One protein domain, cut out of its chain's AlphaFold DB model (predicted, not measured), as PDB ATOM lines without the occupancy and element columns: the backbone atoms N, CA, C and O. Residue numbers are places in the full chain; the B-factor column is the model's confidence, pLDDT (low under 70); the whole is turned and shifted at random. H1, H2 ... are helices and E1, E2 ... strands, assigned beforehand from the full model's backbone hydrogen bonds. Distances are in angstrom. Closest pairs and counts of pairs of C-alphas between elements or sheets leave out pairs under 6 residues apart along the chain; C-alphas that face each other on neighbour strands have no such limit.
ATOM      1  N   LYS A 655      37.805  38.701 -39.432       80.81
ATOM      2  CA  LYS A 655      38.712  39.800 -39.042       80.81
ATOM      3  C   LYS A 655      40.179  39.495 -39.334       80.81
ATOM      4  O   LYS A 655      40.625  38.365 -39.157       80.81
ATOM      5  N   ALA A 656      40.935  40.513 -39.747       84.19
ATOM      6  CA  ALA A 656      42.394  40.422 -39.865       84.19
ATOM      7  C   ALA A 656      43.066  40.741 -38.514       84.19
ATOM      8  O   ALA A 656      42.715  41.760 -37.908       84.19
ATOM      9  N   PRO A 657      44.006  39.909 -38.023       87.44
ATOM     10  CA  PRO A 657      44.707  40.169 -36.771       87.44
ATOM     11  C   PRO A 657      45.757  41.276 -36.933       87.44
ATOM     12  O   PRO A 657      46.479  41.317 -37.925       87.44
ATOM     13  N   ILE A 658      45.874  42.147 -35.930       92.88
ATOM     14  CA  ILE A 658      46.941  43.152 -35.813       92.88
ATOM     15  C   ILE A 658      47.493  43.200 -34.390       92.88
ATOM     16  O   ILE A 658      46.753  42.978 -33.428       92.88
ATOM     17  N   ALA A 659      48.754  43.596 -34.240       93.25
ATOM     18  CA  ALA A 659      49.298  44.003 -32.947       93.25
ATOM     19  C   ALA A 659      49.360  45.536 -32.845       93.25
ATOM     20  O   ALA A 659      49.487  46.236 -33.847       93.25
ATOM     21  N   VAL A 660      49.243  46.082 -31.636       94.56
ATOM     22  CA  VAL A 660      49.320  47.528 -31.368       94.56
ATOM     23  C   VAL A 660      50.519  47.803 -30.470       94.56
ATOM     24  O   VAL A 660      50.633  47.202 -29.403       94.56
ATOM     25  N   ARG A 661      51.400  48.722 -30.872       94.06
ATOM     26  CA  ARG A 661      52.612  49.083 -30.118       94.06
ATOM     27  C   ARG A 661      52.820  50.594 -30.006       94.06
ATOM     28  O   ARG A 661      52.085  51.376 -30.606       94.06
ATOM     29  N   GLY A 662      53.813  51.014 -29.223       92.75
ATOM     30  CA  GLY A 662      54.277  52.407 -29.151       92.75
ATOM     31  C   GLY A 662      53.961  53.095 -27.824       92.75
ATOM     32  O   GLY A 662      53.780  52.441 -26.805       92.75
ATOM     33  N   ALA A 663      53.887  54.427 -27.816       92.06
ATOM     34  CA  ALA A 663      53.679  55.209 -26.595       92.06
ATOM     35  C   ALA A 663      52.511  56.186 -26.760       92.06
ATOM     36  O   ALA A 663      52.480  56.977 -27.701       92.06
ATOM     37  N   LEU A 664      51.547  56.179 -25.837       90.62
ATOM     38  CA  LEU A 664      50.382  57.064 -25.892       90.62
ATOM     39  C   LEU A 664      50.802  58.553 -25.840       90.62
ATOM     40  O   LEU A 664      51.605  58.928 -24.986       90.62
ATOM     41  N   PRO A 665      50.239  59.434 -26.702       87.38
ATOM     42  CA  PRO A 665      49.096  59.211 -27.600       87.38
ATOM     43  C   PRO A 665      49.446  58.679 -29.011       87.38
ATOM     44  O   PRO A 665      48.553  58.597 -29.858       87.38
ATOM     45  N   TRP A 666      50.708  58.342 -29.282       90.88
ATOM     46  CA  TRP A 666      51.241  57.912 -30.579       90.88
ATOM     47  C   TRP A 666      51.324  56.380 -30.684       90.88
ATOM     48  O   TRP A 666      52.381  55.784 -30.507       90.88
ATOM     49  N   VAL A 667      50.189  55.743 -30.972       93.38
ATOM     50  CA  VAL A 667      50.119  54.289 -31.212       93.38
ATOM     51  C   VAL A 667      50.451  53.926 -32.654       93.38
ATOM     52  O   VAL A 667      50.069  54.640 -33.581       93.38
ATOM     53  N   GLU A 668      51.113  52.790 -32.811       94.50
ATOM     54  CA  GLU A 668      51.481  52.134 -34.062       94.50
ATOM     55  C   GLU A 668      50.750  50.792 -34.160       94.50
ATOM     56  O   GLU A 668      50.417  50.179 -33.143       94.50
ATOM     57  N   VAL A 669      50.486  50.338 -35.380       95.06
ATOM     58  CA  VAL A 669      49.961  48.999 -35.657       95.06
ATOM     59  C   VAL A 669      51.024  48.182 -36.365       95.06
ATOM     60  O   VAL A 669      51.712  48.696 -37.242       95.06
ATOM     61  N   GLU A 670      51.160  46.927 -35.969       94.00
ATOM     62  CA  GLU A 670      52.067  45.962 -36.569       94.00
ATOM     63  C   GLU A 670      51.260  44.917 -37.338       94.00
ATOM     64  O   GLU A 670      50.334  44.306 -36.792       94.00
ATOM     65  N   ILE A 671      51.611  44.749 -38.611       91.12
ATOM     66  CA  ILE A 671      51.002  43.800 -39.543       91.12
ATOM     67  C   ILE A 671      52.160  42.987 -40.124       91.12
ATOM     68  O   ILE A 671      53.007  43.549 -40.809       91.12
ATOM     69  N   GLU A 672      52.230  41.692 -39.796       86.56
ATOM     70  CA  GLU A 672      53.302  40.778 -40.247       86.56
ATOM     71  C   GLU A 672      54.737  41.296 -39.993       86.56
ATOM     72  O   GLU A 672      55.642  41.080 -40.788       86.56
ATOM     73  N   GLY A 673      54.959  41.993 -38.874       87.06
ATOM     74  CA  GLY A 673      56.275  42.528 -38.494       87.06
ATOM     75  C   GLY A 673      56.554  43.960 -38.967       87.06
ATOM     76  O   GLY A 673      57.451  44.616 -38.434       87.06
ATOM     77  N   GLU A 674      55.758  44.500 -39.893       92.00
ATOM     78  CA  GLU A 674      55.881  45.888 -40.349       92.00
ATOM     79  C   GLU A 674      55.049  46.842 -39.490       92.00
ATOM     80  O   GLU A 674      53.914  46.536 -39.127       92.00
ATOM     81  N   ARG A 675      55.592  48.028 -39.180       92.94
ATOM     82  CA  ARG A 675      54.953  49.021 -38.297       92.94
ATOM     83  C   ARG A 675      54.386  50.201 -39.068       92.94
ATOM     84  O   ARG A 675      55.091  50.841 -39.847       92.94
ATOM     85  N   PHE A 676      53.159  50.588 -38.742       94.69
ATOM     86  CA  PHE A 676      52.441  51.681 -39.389       94.69
ATOM     87  C   PHE A 676      51.771  52.619 -38.379       94.69
ATOM     88  O   PHE A 676      51.405  52.223 -37.274       94.69
ATOM     89  N   GLY A 677      51.523  53.866 -38.775       91.19
ATOM     90  CA  GLY A 677      50.851  54.862 -37.943       91.19
ATOM     91  C   GLY A 677      51.780  55.525 -36.922       91.19
ATOM     92  O   GLY A 677      52.993  55.500 -37.072       91.19
ATOM     93  N   GLY A 678      51.211  56.152 -35.885       87.06
ATOM     94  CA  GLY A 678      51.983  56.772 -34.795       87.06
ATOM     95  C   GLY A 678      53.157  57.651 -35.244       87.06
ATOM     96  O   GLY A 678      52.934  58.707 -35.840       87.06
ATOM     97  N   ARG A 679      54.377  57.213 -34.899       87.06
ATOM     98  CA  ARG A 679      55.665  57.811 -35.292       87.06
ATOM     99  C   ARG A 679      56.385  57.019 -36.395       87.06
ATOM    100  O   ARG A 679      57.498  57.390 -36.763       87.06
ATOM    101  N   SER A 680      55.777  55.956 -36.923       88.44
ATOM    102  CA  SER A 680      56.341  55.183 -38.028       88.44
ATOM    103  C   SER A 680      56.484  56.041 -39.289       88.44
ATOM    104  O   SER A 680      55.695  56.956 -39.538       88.44
ATOM    105  N   ARG A 681      57.476  55.697 -40.120       88.19
ATOM    106  CA  ARG A 681      57.642  56.252 -41.472       88.19
ATOM    107  C   ARG A 681      56.444  55.928 -42.369       88.19
ATOM    108  O   ARG A 681      56.130  56.704 -43.266       88.19
ATOM    109  N   LEU A 682      55.769  54.804 -42.119       90.31
ATOM    110  CA  LEU A 682      54.591  54.374 -42.867       90.31
ATOM    111  C   LEU A 682      53.316  54.850 -42.162       90.31
ATOM    112  O   LEU A 682      53.081  54.556 -40.991       90.31
ATOM    113  N   GLY A 683      52.476  55.608 -42.869       93.56
ATOM    114  CA  GLY A 683      51.248  56.182 -42.313       93.56
ATOM    115  C   GLY A 683      50.091  55.183 -42.160       93.56
ATOM    116  O   GLY A 683      50.135  54.048 -42.627       93.56
ATOM    117  N   TRP A 684      48.986  55.637 -41.560       93.69
ATOM    118  CA  TRP A 684      47.761  54.834 -41.389       93.69
ATOM    119  C   TRP A 684      47.077  54.429 -42.707       93.69
ATOM    120  O   TRP A 684      46.315  53.467 -42.718       93.69
ATOM    121  N   GLY A 685      47.327  55.161 -43.800       91.88
ATOM    122  CA  GLY A 685      46.862  54.794 -45.144       91.88
ATOM    123  C   GLY A 685      47.550  53.529 -45.657       91.88
ATOM    124  O   GLY A 685      46.865  52.571 -45.994       91.88
ATOM    125  N   ALA A 686      48.885  53.486 -45.577       92.06
ATOM    126  CA  ALA A 686      49.676  52.307 -45.931       92.06
ATOM    127  C   ALA A 686      49.286  51.082 -45.086       92.06
ATOM    128  O   ALA A 686      49.187  49.981 -45.610       92.06
ATOM    129  N   ALA A 687      48.956  51.276 -43.803       92.56
ATOM    130  CA  ALA A 687      48.431  50.203 -42.953       92.56
ATOM    131  C   ALA A 687      47.117  49.605 -43.490       92.56
ATOM    132  O   ALA A 687      46.897  48.399 -43.428       92.56
ATOM    133  N   ALA A 688      46.216  50.456 -43.988       90.81
ATOM    134  CA  ALA A 688      44.938  50.022 -44.540       90.81
ATOM    135  C   ALA A 688      45.117  49.287 -45.876       90.81
ATOM    136  O   ALA A 688      44.454  48.279 -46.101       90.81
ATOM    137  N   GLU A 689      46.023  49.753 -46.735       88.75
ATOM    138  CA  GLU A 689      46.384  49.077 -47.988       88.75
ATOM    139  C   GLU A 689      47.037  47.717 -47.730       88.75
ATOM    140  O   GLU A 689      46.636  46.722 -48.327       88.75
ATOM    141  N   ALA A 690      47.963  47.661 -46.769       89.50
ATOM    142  CA  ALA A 690      48.601  46.436 -46.304       89.50
ATOM    143  C   ALA A 690      47.583  45.405 -45.783       89.50
ATOM    144  O   ALA A 690      47.750  44.210 -46.008       89.50
ATOM    145  N   LEU A 691      46.520  45.836 -45.098       88.69
ATOM    146  CA  LEU A 691      45.437  44.938 -44.679       88.69
ATOM    147  C   LEU A 691      44.570  44.490 -45.861       88.69
ATOM    148  O   LEU A 691      44.203  43.320 -45.944       88.69
ATOM    149  N   LEU A 692      44.248  45.406 -46.778       85.19
ATOM    150  CA  LEU A 692      43.399  45.118 -47.934       85.19
ATOM    151  C   LEU A 692      44.036  44.130 -48.906       85.19
ATOM    152  O   LEU A 692      43.332  43.258 -49.408       85.19
ATOM    153  N   SER A 693      45.347  44.227 -49.143       84.25
ATOM    154  CA  SER A 693      46.074  43.298 -50.017       84.25
ATOM    155  C   SER A 693      46.075  41.855 -49.502       84.25
ATOM    156  O   SER A 693      46.345  40.933 -50.265       84.25
ATOM    157  N   ARG A 694      45.751  41.661 -48.220       79.06
ATOM    158  CA  ARG A 694      45.782  40.371 -47.523       79.06
ATOM    159  C   ARG A 694      44.394  39.803 -47.231       79.06
ATOM    160  O   ARG A 694      44.284  38.680 -46.738       79.06
ATOM    161  N   TRP A 695      43.321  40.548 -47.501       81.19
ATOM    162  CA  TRP A 695      41.972  40.034 -47.283       81.19
ATOM    163  C   TRP A 695      41.535  39.081 -48.388       81.19
ATOM    164  O   TRP A 695      41.753  39.311 -49.574       81.19
ATOM    165  N   SER A 696      40.838  38.021 -47.979       69.12
ATOM    166  CA  SER A 696      40.104  37.171 -48.914       69.12
ATOM    167  C   SER A 696      38.968  37.970 -49.556       69.12
ATOM    168  O   SER A 696      38.359  38.830 -48.914       69.12
ATOM    169  N   ALA A 697      38.669  37.686 -50.827       63.38
ATOM    170  CA  ALA A 697      37.547  38.304 -51.524       63.38
ATOM    171  C   ALA A 697      36.248  38.101 -50.716       63.38
ATOM    172  O   ALA A 697      35.911  36.977 -50.350       63.38
ATOM    173  N   GLY A 698      35.550  39.197 -50.398       58.28
ATOM    174  CA  GLY A 698      34.335  39.183 -49.570       58.28
ATOM    175  C   GLY A 698      34.552  39.395 -48.065       58.28
ATOM    176  O   GLY A 698      33.571  39.545 -47.342       58.28
ATOM    177  N   ALA A 699      35.795  39.472 -47.572       62.62
ATOM    178  CA  ALA A 699      36.060  39.863 -46.188       62.62
ATOM    179  C   ALA A 699      35.837  41.375 -46.005       62.62
ATOM    180  O   ALA A 699      36.546  42.216 -46.563       62.62
ATOM    181  N   GLU A 700      34.822  41.737 -45.226       63.88
ATOM    182  CA  GLU A 700      34.532  43.128 -44.906       63.88
ATOM    183  C   GLU A 700      35.516  43.646 -43.855       63.88
ATOM    184  O   GLU A 700      35.434  43.232 -42.711       63.88
ATOM    185  N   GLY A 701      36.417  44.563 -44.224       66.44
ATOM    186  CA  GLY A 701      36.775  45.783 -43.471       66.44
ATOM    187  C   GLY A 701      37.143  45.738 -41.971       66.44
ATOM    188  O   GLY A 701      37.336  46.813 -41.394       66.44
ATOM    189  N   LEU A 702      37.209  44.579 -41.318       73.31
ATOM    190  CA  LEU A 702      37.178  44.424 -39.864       73.31
ATOM    191  C   LEU A 702      38.503  43.879 -39.325       73.31
ATOM    192  O   LEU A 702      39.105  42.952 -39.864       73.31
ATOM    193  N   VAL A 703      38.960  44.463 -38.221       85.38
ATOM    194  CA  VAL A 703      40.296  44.217 -37.667       85.38
ATOM    195  C   VAL A 703      40.172  43.737 -36.225       85.38
ATOM    196  O   VAL A 703      39.449  44.353 -35.437       85.38
ATOM    197  N   ALA A 704      40.877  42.658 -35.883       86.75
ATOM    198  CA  ALA A 704      40.964  42.105 -34.535       86.75
ATOM    199  C   ALA A 704      42.333  42.438 -33.936       86.75
ATOM    200  O   ALA A 704      43.358  42.271 -34.592       86.75
ATOM    201  N   VAL A 705      42.371  42.924 -32.695       89.81
ATOM    202  CA  VAL A 705      43.646  43.253 -32.037       89.81
ATOM    203  C   VAL A 705      44.127  42.039 -31.247       89.81
ATOM    204  O   VAL A 705      43.535  41.698 -30.228       89.81
ATOM    205  N   SER A 706      45.192  41.385 -31.712       87.81
ATOM    206  CA  SER A 706      45.739  40.167 -31.103       87.81
ATOM    207  C   SER A 706      46.693  40.447 -29.937       87.81
ATOM    208  O   SER A 706      46.784  39.632 -29.022       87.81
ATOM    209  N   ALA A 707      47.374  41.598 -29.936       89.38
ATOM    210  CA  ALA A 707      48.295  42.003 -28.873       89.38
ATOM    211  C   ALA A 707      48.369  43.531 -28.722       89.38
ATOM    212  O   ALA A 707      48.224  44.269 -29.699       89.38
ATOM    213  N   VAL A 708      48.632  44.012 -27.500       93.06
ATOM    214  CA  VAL A 708      48.870  45.435 -27.203       93.06
ATOM    215  C   VAL A 708      50.101  45.571 -26.306       93.06
ATOM    216  O   VAL A 708      50.075  45.141 -25.159       93.06
ATOM    217  N   ALA A 709      51.155  46.207 -26.815       93.31
ATOM    218  CA  ALA A 709      52.377  46.535 -26.083       93.31
ATOM    219  C   ALA A 709      52.626  48.046 -26.167       93.31
ATOM    220  O   ALA A 709      53.386  48.524 -27.011       93.31
ATOM    221  N   VAL A 710      51.907  48.809 -25.337       93.12
ATOM    222  CA  VAL A 710      51.948  50.277 -25.348       93.12
ATOM    223  C   VAL A 710      52.370  50.846 -24.006       93.12
ATOM    224  O   VAL A 710      52.012  50.319 -22.956       93.12
ATOM    225  N   GLU A 711      53.085  51.962 -24.051       93.94
ATOM    226  CA  GLU A 711      53.525  52.695 -22.869       93.94
ATOM    227  C   GLU A 711      52.694  53.962 -22.645       93.94
ATOM    228  O   GLU A 711      52.240  54.631 -23.579       93.94
ATOM    229  N   ALA A 712      52.524  54.333 -21.381       91.25
ATOM    230  CA  ALA A 712      51.955  55.598 -20.955       91.25
ATOM    231  C   ALA A 712      52.899  56.250 -19.944       91.25
ATOM    232  O   ALA A 712      53.094  55.742 -18.846       91.25
ATOM    233  N   ARG A 713      53.468  57.407 -20.314       90.62
ATOM    234  CA  ARG A 713      54.433  58.152 -19.478       90.62
ATOM    235  C   ARG A 713      55.664  57.316 -19.073       90.62
ATOM    236  O   ARG A 713      56.121  57.419 -17.943       90.62
ATOM    237  N   GLY A 714      56.184  56.509 -20.001       90.06
ATOM    238  CA  GLY A 714      57.390  55.691 -19.801       90.06
ATOM    239  C   GLY A 714      57.180  54.413 -18.984       90.06
ATOM    240  O   GLY A 714      58.148  53.734 -18.675       90.06
ATOM    241  N   ALA A 715      55.935  54.084 -18.631       91.88
ATOM    242  CA  ALA A 715      55.575  52.824 -17.989       91.88
ATOM    243  C   ALA A 715      54.637  52.010 -18.895       91.88
ATOM    244  O   ALA A 715      53.916  52.610 -19.701       91.88
ATOM    245  N   PRO A 716      54.582  50.673 -18.751       92.31
ATOM    246  CA  PRO A 716      53.566  49.854 -19.404       92.31
ATOM    247  C   PRO A 716      52.156  50.397 -19.146       92.31
ATOM    248  O   PRO A 716      51.822  50.819 -18.036       92.31
ATOM    249  N   ALA A 717      51.322  50.430 -20.181       91.31
ATOM    250  CA  ALA A 717      49.966  50.937 -20.062       91.31
ATOM    251  C   ALA A 717      49.102  50.029 -19.176       91.31
ATOM    252  O   ALA A 717      49.104  48.806 -19.321       91.31
ATOM    253  N   SER A 718      48.288  50.650 -18.318       92.69
ATOM    254  CA  SER A 718      47.276  49.929 -17.545       92.69
ATOM    255  C   SER A 718      46.285  49.205 -18.470       92.69
ATOM    256  O   SER A 718      46.086  49.639 -19.613       92.69
ATOM    257  N   PRO A 719      45.579  48.163 -17.990       93.31
ATOM    258  CA  PRO A 719      44.580  47.450 -18.790       93.31
ATOM    259  C   PRO A 719      43.557  48.365 -19.489       93.31
ATOM    260  O   PRO A 719      43.230  48.162 -20.659       93.31
ATOM    261  N   LEU A 720      43.099  49.430 -18.819       92.75
ATOM    262  CA  LEU A 720      42.179  50.413 -19.405       92.75
ATOM    263  C   LEU A 720      42.826  51.224 -20.545       92.75
ATOM    264  O   LEU A 720      42.193  51.481 -21.573       92.75
ATOM    265  N   LEU A 721      44.090  51.628 -20.385       93.62
ATOM    266  CA  LEU A 721      44.847  52.346 -21.413       93.62
ATOM    267  C   LEU A 721      45.203  51.439 -22.602       93.62
ATOM    268  O   LEU A 721      45.189  51.911 -23.741       93.62
ATOM    269  N   ALA A 722      45.456  50.150 -22.362       93.31
ATOM    270  CA  ALA A 722      45.664  49.151 -23.406       93.31
ATOM    271  C   ALA A 722      44.395  48.951 -24.257       93.31
ATOM    272  O   ALA A 722      44.463  48.994 -25.489       93.31
ATOM    273  N   LEU A 723      43.218  48.842 -23.622       94.44
ATOM    274  CA  LEU A 723      41.935  48.822 -24.337       94.44
ATOM    275  C   LEU A 723      41.737  50.089 -25.173       94.44
ATOM    276  O   LEU A 723      41.384  50.001 -26.348       94.44
ATOM    277  N   TYR A 724      42.038  51.261 -24.609       94.31
ATOM    278  CA  TYR A 724      41.966  52.517 -25.350       94.31
ATOM    279  C   TYR A 724      42.894  52.549 -26.568       94.31
ATOM    280  O   TYR A 724      42.472  53.007 -27.632       94.31
ATOM    281  N   ALA A 725      44.133  52.069 -26.441       93.94
ATOM    282  CA  ALA A 725      45.073  51.981 -27.555       93.94
ATOM    283  C   ALA A 725      44.535  51.078 -28.677       93.94
ATOM    284  O   ALA A 725      44.512  51.494 -29.840       93.94
ATOM    285  N   ALA A 726      44.007  49.901 -28.325       93.25
ATOM    286  CA  ALA A 726      43.358  48.986 -29.262       93.25
ATOM    287  C   ALA A 726      42.133  49.622 -29.948       93.25
ATOM    288  O   ALA A 726      41.959  49.524 -31.166       93.25
ATOM    289  N   GLY A 727      41.281  50.315 -29.188       91.25
ATOM    290  CA  GLY A 727      40.133  51.049 -29.722       91.25
ATOM    291  C   GLY A 727      40.541  52.208 -30.642       91.25
ATOM    292  O   GLY A 727      39.925  52.433 -31.686       91.25
ATOM    293  N   LEU A 728      41.608  52.937 -30.302       91.00
ATOM    294  CA  LEU A 728      42.155  54.026 -31.113       91.00
ATOM    295  C   LEU A 728      42.707  53.518 -32.452       91.00
ATOM    296  O   LEU A 728      42.377  54.102 -33.487       91.00
ATOM    297  N   ALA A 729      43.488  52.435 -32.431       92.50
ATOM    298  CA  ALA A 729      44.017  51.788 -33.628       92.50
ATOM    299  C   ALA A 729      42.885  51.348 -34.569       92.50
ATOM    300  O   ALA A 729      42.869  51.740 -35.736       92.50
ATOM    301  N   ARG A 730      41.867  50.654 -34.039       90.19
ATOM    302  CA  ARG A 730      40.682  50.241 -34.809       90.19
ATOM    303  C   ARG A 730      39.938  51.407 -35.437       90.19
ATOM    304  O   ARG A 730      39.617  51.355 -36.618       90.19
ATOM    305  N   ARG A 731      39.668  52.479 -34.683       88.06
ATOM    306  CA  ARG A 731      38.958  53.656 -35.223       88.06
ATOM    307  C   ARG A 731      39.731  54.319 -36.361       88.06
ATOM    308  O   ARG A 731      39.123  54.702 -37.365       88.06
ATOM    309  N   ARG A 732      41.054  54.452 -36.216       90.25
ATOM    310  CA  ARG A 732      41.911  55.015 -37.268       90.25
ATOM    311  C   ARG A 732      41.930  54.109 -38.495       90.25
ATOM    312  O   ARG A 732      41.586  54.582 -39.573       90.25
ATOM    313  N   LEU A 733      42.215  52.819 -38.321       90.69
ATOM    314  CA  LEU A 733      42.212  51.852 -39.418       90.69
ATOM    315  C   LEU A 733      40.860  51.790 -40.117       90.69
ATOM    316  O   LEU A 733      40.823  51.949 -41.325       90.69
ATOM    317  N   ARG A 734      39.742  51.691 -39.392       88.25
ATOM    318  CA  ARG A 734      38.392  51.691 -39.982       88.25
ATOM    319  C   ARG A 734      38.148  52.911 -40.869       88.25
ATOM    320  O   ARG A 734      37.532  52.792 -41.923       88.25
ATOM    321  N   THR A 735      38.627  54.085 -40.456       88.19
ATOM    322  CA  THR A 735      38.498  55.318 -41.248       88.19
ATOM    323  C   THR A 735      39.274  55.219 -42.562       88.19
ATOM    324  O   THR A 735      38.738  55.566 -43.612       88.19
ATOM    325  N   HIS A 736      40.512  54.720 -42.526       90.81
ATOM    326  CA  HIS A 736      41.347  54.564 -43.719       90.81
ATOM    327  C   HIS A 736      40.904  53.393 -44.608       90.81
ATOM    328  O   HIS A 736      40.816  53.560 -45.817       90.81
ATOM    329  N   LEU A 737      40.515  52.263 -44.020       87.81
ATOM    330  CA  LEU A 737      39.970  51.091 -44.706       87.81
ATOM    331  C   LEU A 737      38.683  51.420 -45.456       87.81
ATOM    332  O   LEU A 737      38.550  51.044 -46.611       87.81
ATOM    333  N   ARG A 738      37.756  52.182 -44.855       86.12
ATOM    334  CA  ARG A 738      36.544  52.642 -45.557       86.12
ATOM    335  C   ARG A 738      36.880  53.489 -46.783       86.12
ATOM    336  O   ARG A 738      36.258  53.311 -47.824       86.12
ATOM    337  N   ARG A 739      37.867  54.387 -46.674       87.25
ATOM    338  CA  ARG A 739      38.323  55.220 -47.801       87.25
ATOM    339  C   ARG A 739      38.977  54.378 -48.894       87.25
ATOM    340  O   ARG A 739      38.626  54.532 -50.057       87.25
ATOM    341  N   ALA A 740      39.872  53.470 -48.517       85.75
ATOM    342  CA  ALA A 740      40.568  52.594 -49.452       85.75
ATOM    343  C   ALA A 740      39.607  51.605 -50.142       85.75
ATOM    344  O   ALA A 740      39.671  51.441 -51.355       85.75
ATOM    345  N   LEU A 741      38.635  51.038 -49.416       83.56
ATOM    346  CA  LEU A 741      37.571  50.201 -49.984       83.56
ATOM    347  C   LEU A 741      36.670  50.975 -50.948       83.56
ATOM    348  O   LEU A 741      36.318  50.447 -52.000       83.56
ATOM    349  N   ALA A 742      36.292  52.212 -50.614       84.62
ATOM    350  CA  ALA A 742      35.502  53.050 -51.514       84.62
ATOM    351  C   ALA A 742      36.270  53.348 -52.812       84.62
ATOM    352  O   ALA A 742      35.708  53.218 -53.899       84.62
ATOM    353  N   ALA A 743      37.562  53.673 -52.710       83.69
ATOM    354  CA  ALA A 743      38.433  53.877 -53.865       83.69
ATOM    355  C   ALA A 743      38.569  52.603 -54.719       83.69
ATOM    356  O   ALA A 743      38.392  52.661 -55.935       83.69
ATOM    357  N   TYR A 744      38.794  51.448 -54.085       79.19
ATOM    358  CA  TYR A 744      38.908  50.156 -54.762       79.19
ATOM    359  C   TYR A 744      37.611  49.758 -55.477       79.19
ATOM    360  O   TYR A 744      37.645  49.362 -56.638       79.19
ATOM    361  N   ARG A 745      36.452  49.929 -54.822       80.75
ATOM    362  CA  ARG A 745      35.133  49.680 -55.428       80.75
ATOM    363  C   ARG A 745      34.893  50.593 -56.625       80.75
ATOM    364  O   ARG A 745      34.511  50.103 -57.673       80.75
ATOM    365  N   THR A 746      35.202  51.884 -56.503       79.62
ATOM    366  CA  THR A 746      35.045  52.852 -57.602       79.62
ATOM    367  C   THR A 746      35.937  52.496 -58.798       79.62
ATOM    368  O   THR A 746      35.496  52.562 -59.942       79.62
ATOM    369  N   ALA A 747      37.181  52.071 -58.549       75.62
ATOM    370  CA  ALA A 747      38.103  51.622 -59.590       75.62
ATOM    371  C   ALA A 747      37.657  50.302 -60.248       75.62
ATOM    372  O   ALA A 747      37.780  50.153 -61.461       75.62
ATOM    373  N   ALA A 748      37.111  49.363 -59.470       73.06
ATOM    374  CA  ALA A 748      36.584  48.097 -59.974       73.06
ATOM    375  C   ALA A 748      35.308  48.281 -60.815       73.06
ATOM    376  O   ALA A 748      35.165  47.608 -61.831       73.06
ATOM    377  N   THR A 749      34.417  49.206 -60.438       74.75
ATOM    378  CA  THR A 749      33.230  49.553 -61.238       74.75
ATOM    379  C   THR A 749      33.634  50.179 -62.572       74.75
ATOM    380  O   THR A 749      33.188  49.716 -63.613       74.75
ATOM    381  N   ARG A 750      34.589  51.125 -62.572       69.50
ATOM    382  CA  ARG A 750      35.114  51.730 -63.813       69.50
ATOM    383  C   ARG A 750      35.783  50.727 -64.761       69.50
ATOM    384  O   ARG A 750      35.703  50.912 -65.962       69.50
ATOM    385  N   ARG A 751      36.428  49.676 -64.238       69.88
ATOM    386  CA  ARG A 751      37.009  48.576 -65.041       69.88
ATOM    387  C   ARG A 751      35.984  47.553 -65.545       69.88
ATOM    388  O   ARG A 751      36.356  46.666 -66.297       69.88
ATOM    389  N   ARG A 752      34.747  47.588 -65.043       67.12
ATOM    390  CA  ARG A 752      33.637  46.760 -65.545       67.12
ATOM    391  C   ARG A 752      32.773  47.510 -66.559       67.12
ATOM    392  O   ARG A 752      32.066  46.862 -67.317       67.12
ATOM    393  N   GLU A 753      32.796  48.842 -66.526       63.31
ATOM    394  CA  GLU A 753      32.035  49.727 -67.421       63.31
ATOM    395  C   GLU A 753      32.822  50.176 -68.663       63.31
ATOM    396  O   GLU A 753      32.206  50.624 -69.627       63.31
ATOM    397  N   GLY A 754      34.154  50.077 -68.640       50.44
ATOM    398  CA  GLY A 754      35.027  50.239 -69.807       50.44
ATOM    399  C   GLY A 754      35.683  48.919 -70.153       50.44
ATOM    400  O   GLY A 754      35.877  48.687 -71.364       50.44
TER     401      GLY A 754
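AT A GLANCE: This is residues 655 to 754 of the 754 residues of an uncharacterized protein of Anaeromyxobacter sp. Red267 (UniProt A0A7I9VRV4). A long single helix, H2, lies along one face of a small, strongly twisted four-stranded sheet and runs on well past it, with residues 745 to 754 sticking out as a free end. The short helix H1 packs on the same face, between the E3 and E2 part of the sheet and H2, whose line it crosses steeply. The printed part has 100 residues, with two named helices and four named strands in the order E1, E2, E3, H1, E4, H2; the class is mixed, helices and strands. The sheet is mixed, in the order E3, E2, E1, E4. The whole is only just compact, close to loose, with a radius of gyration of the C-alphas of 14.9 A, and its outline is a rod spanning 56 by 24 by 21 A.

HOW THE PARTS SIT: E1, residues 656 to 663, E2, residues 666 to 671, and E3, residues 674 to 677, form a meander, each strand the antiparallel neighbour of the one before, in two hairpins. N 661 and O 668 are 2.9 A apart between E1 and E2, and N 676 and O 669 are 2.8 A apart between E2 and E3. H1, residues 684 to 692, is on the sheet at a height of 8.4 A, over E2, only just without E1, on which 2 of its 9 C-alphas fall; it runs along the strands, at 21 degrees to E2 on the local plane. E4, residues 703 to 712, is parallel to E1, at 9 degrees, with N 706 and O 658 2.8 A apart. E3, H1 and E4 make a split strand-helix-strand unit, a strand, a helix and a further strand of the same sheet that is not the neighbour of the first, with E2 and E1 between E3 and E4 in the sheet; its crossover is right-handed. H2, residues 719 to 753, is also on the sheet; its closest C-alphas to E4 are those of Ala 722 and Val 708, 6.2 A. With H1 this makes two layers, helices on one face of a sheet. H2 touches H1 with residues 732 to 740 alone, closest at the C-alphas of Leu 737 and Ala 688, 5.1 A, at a steep tilt of 66 degrees, the same way. In H1 and H2 every O i to N i+4 pair is within hydrogen-bond range. E3 and E4 are apart.

IN THESE COORDINATES: E1 begins at C-alpha 656, (42.394, 40.422, -39.865), and is 22.8 A long; E2 is 16.7 A, E3 10.6 A and H1 12.5 A. E4 is 23.3 A from C-alpha 703 to C-alpha 712, (51.955, 55.598, -20.955), and bends by 74 degrees at Ser 706. H2 measures 50.3 A and ends at C-alpha 753, (32.035, 49.727, -67.421).

THE WHOLE: The C-alphas of Ala 715 and Gly 754, the two farthest apart, are 55.8 A apart. Without residues 745 to 754, the body spans 40 by 24 by 21 A. The printed part has no cut and no long link. Mean pLDDT of the printed part is 86.3; residues 696 to 701 and 750 to 754 are under 70.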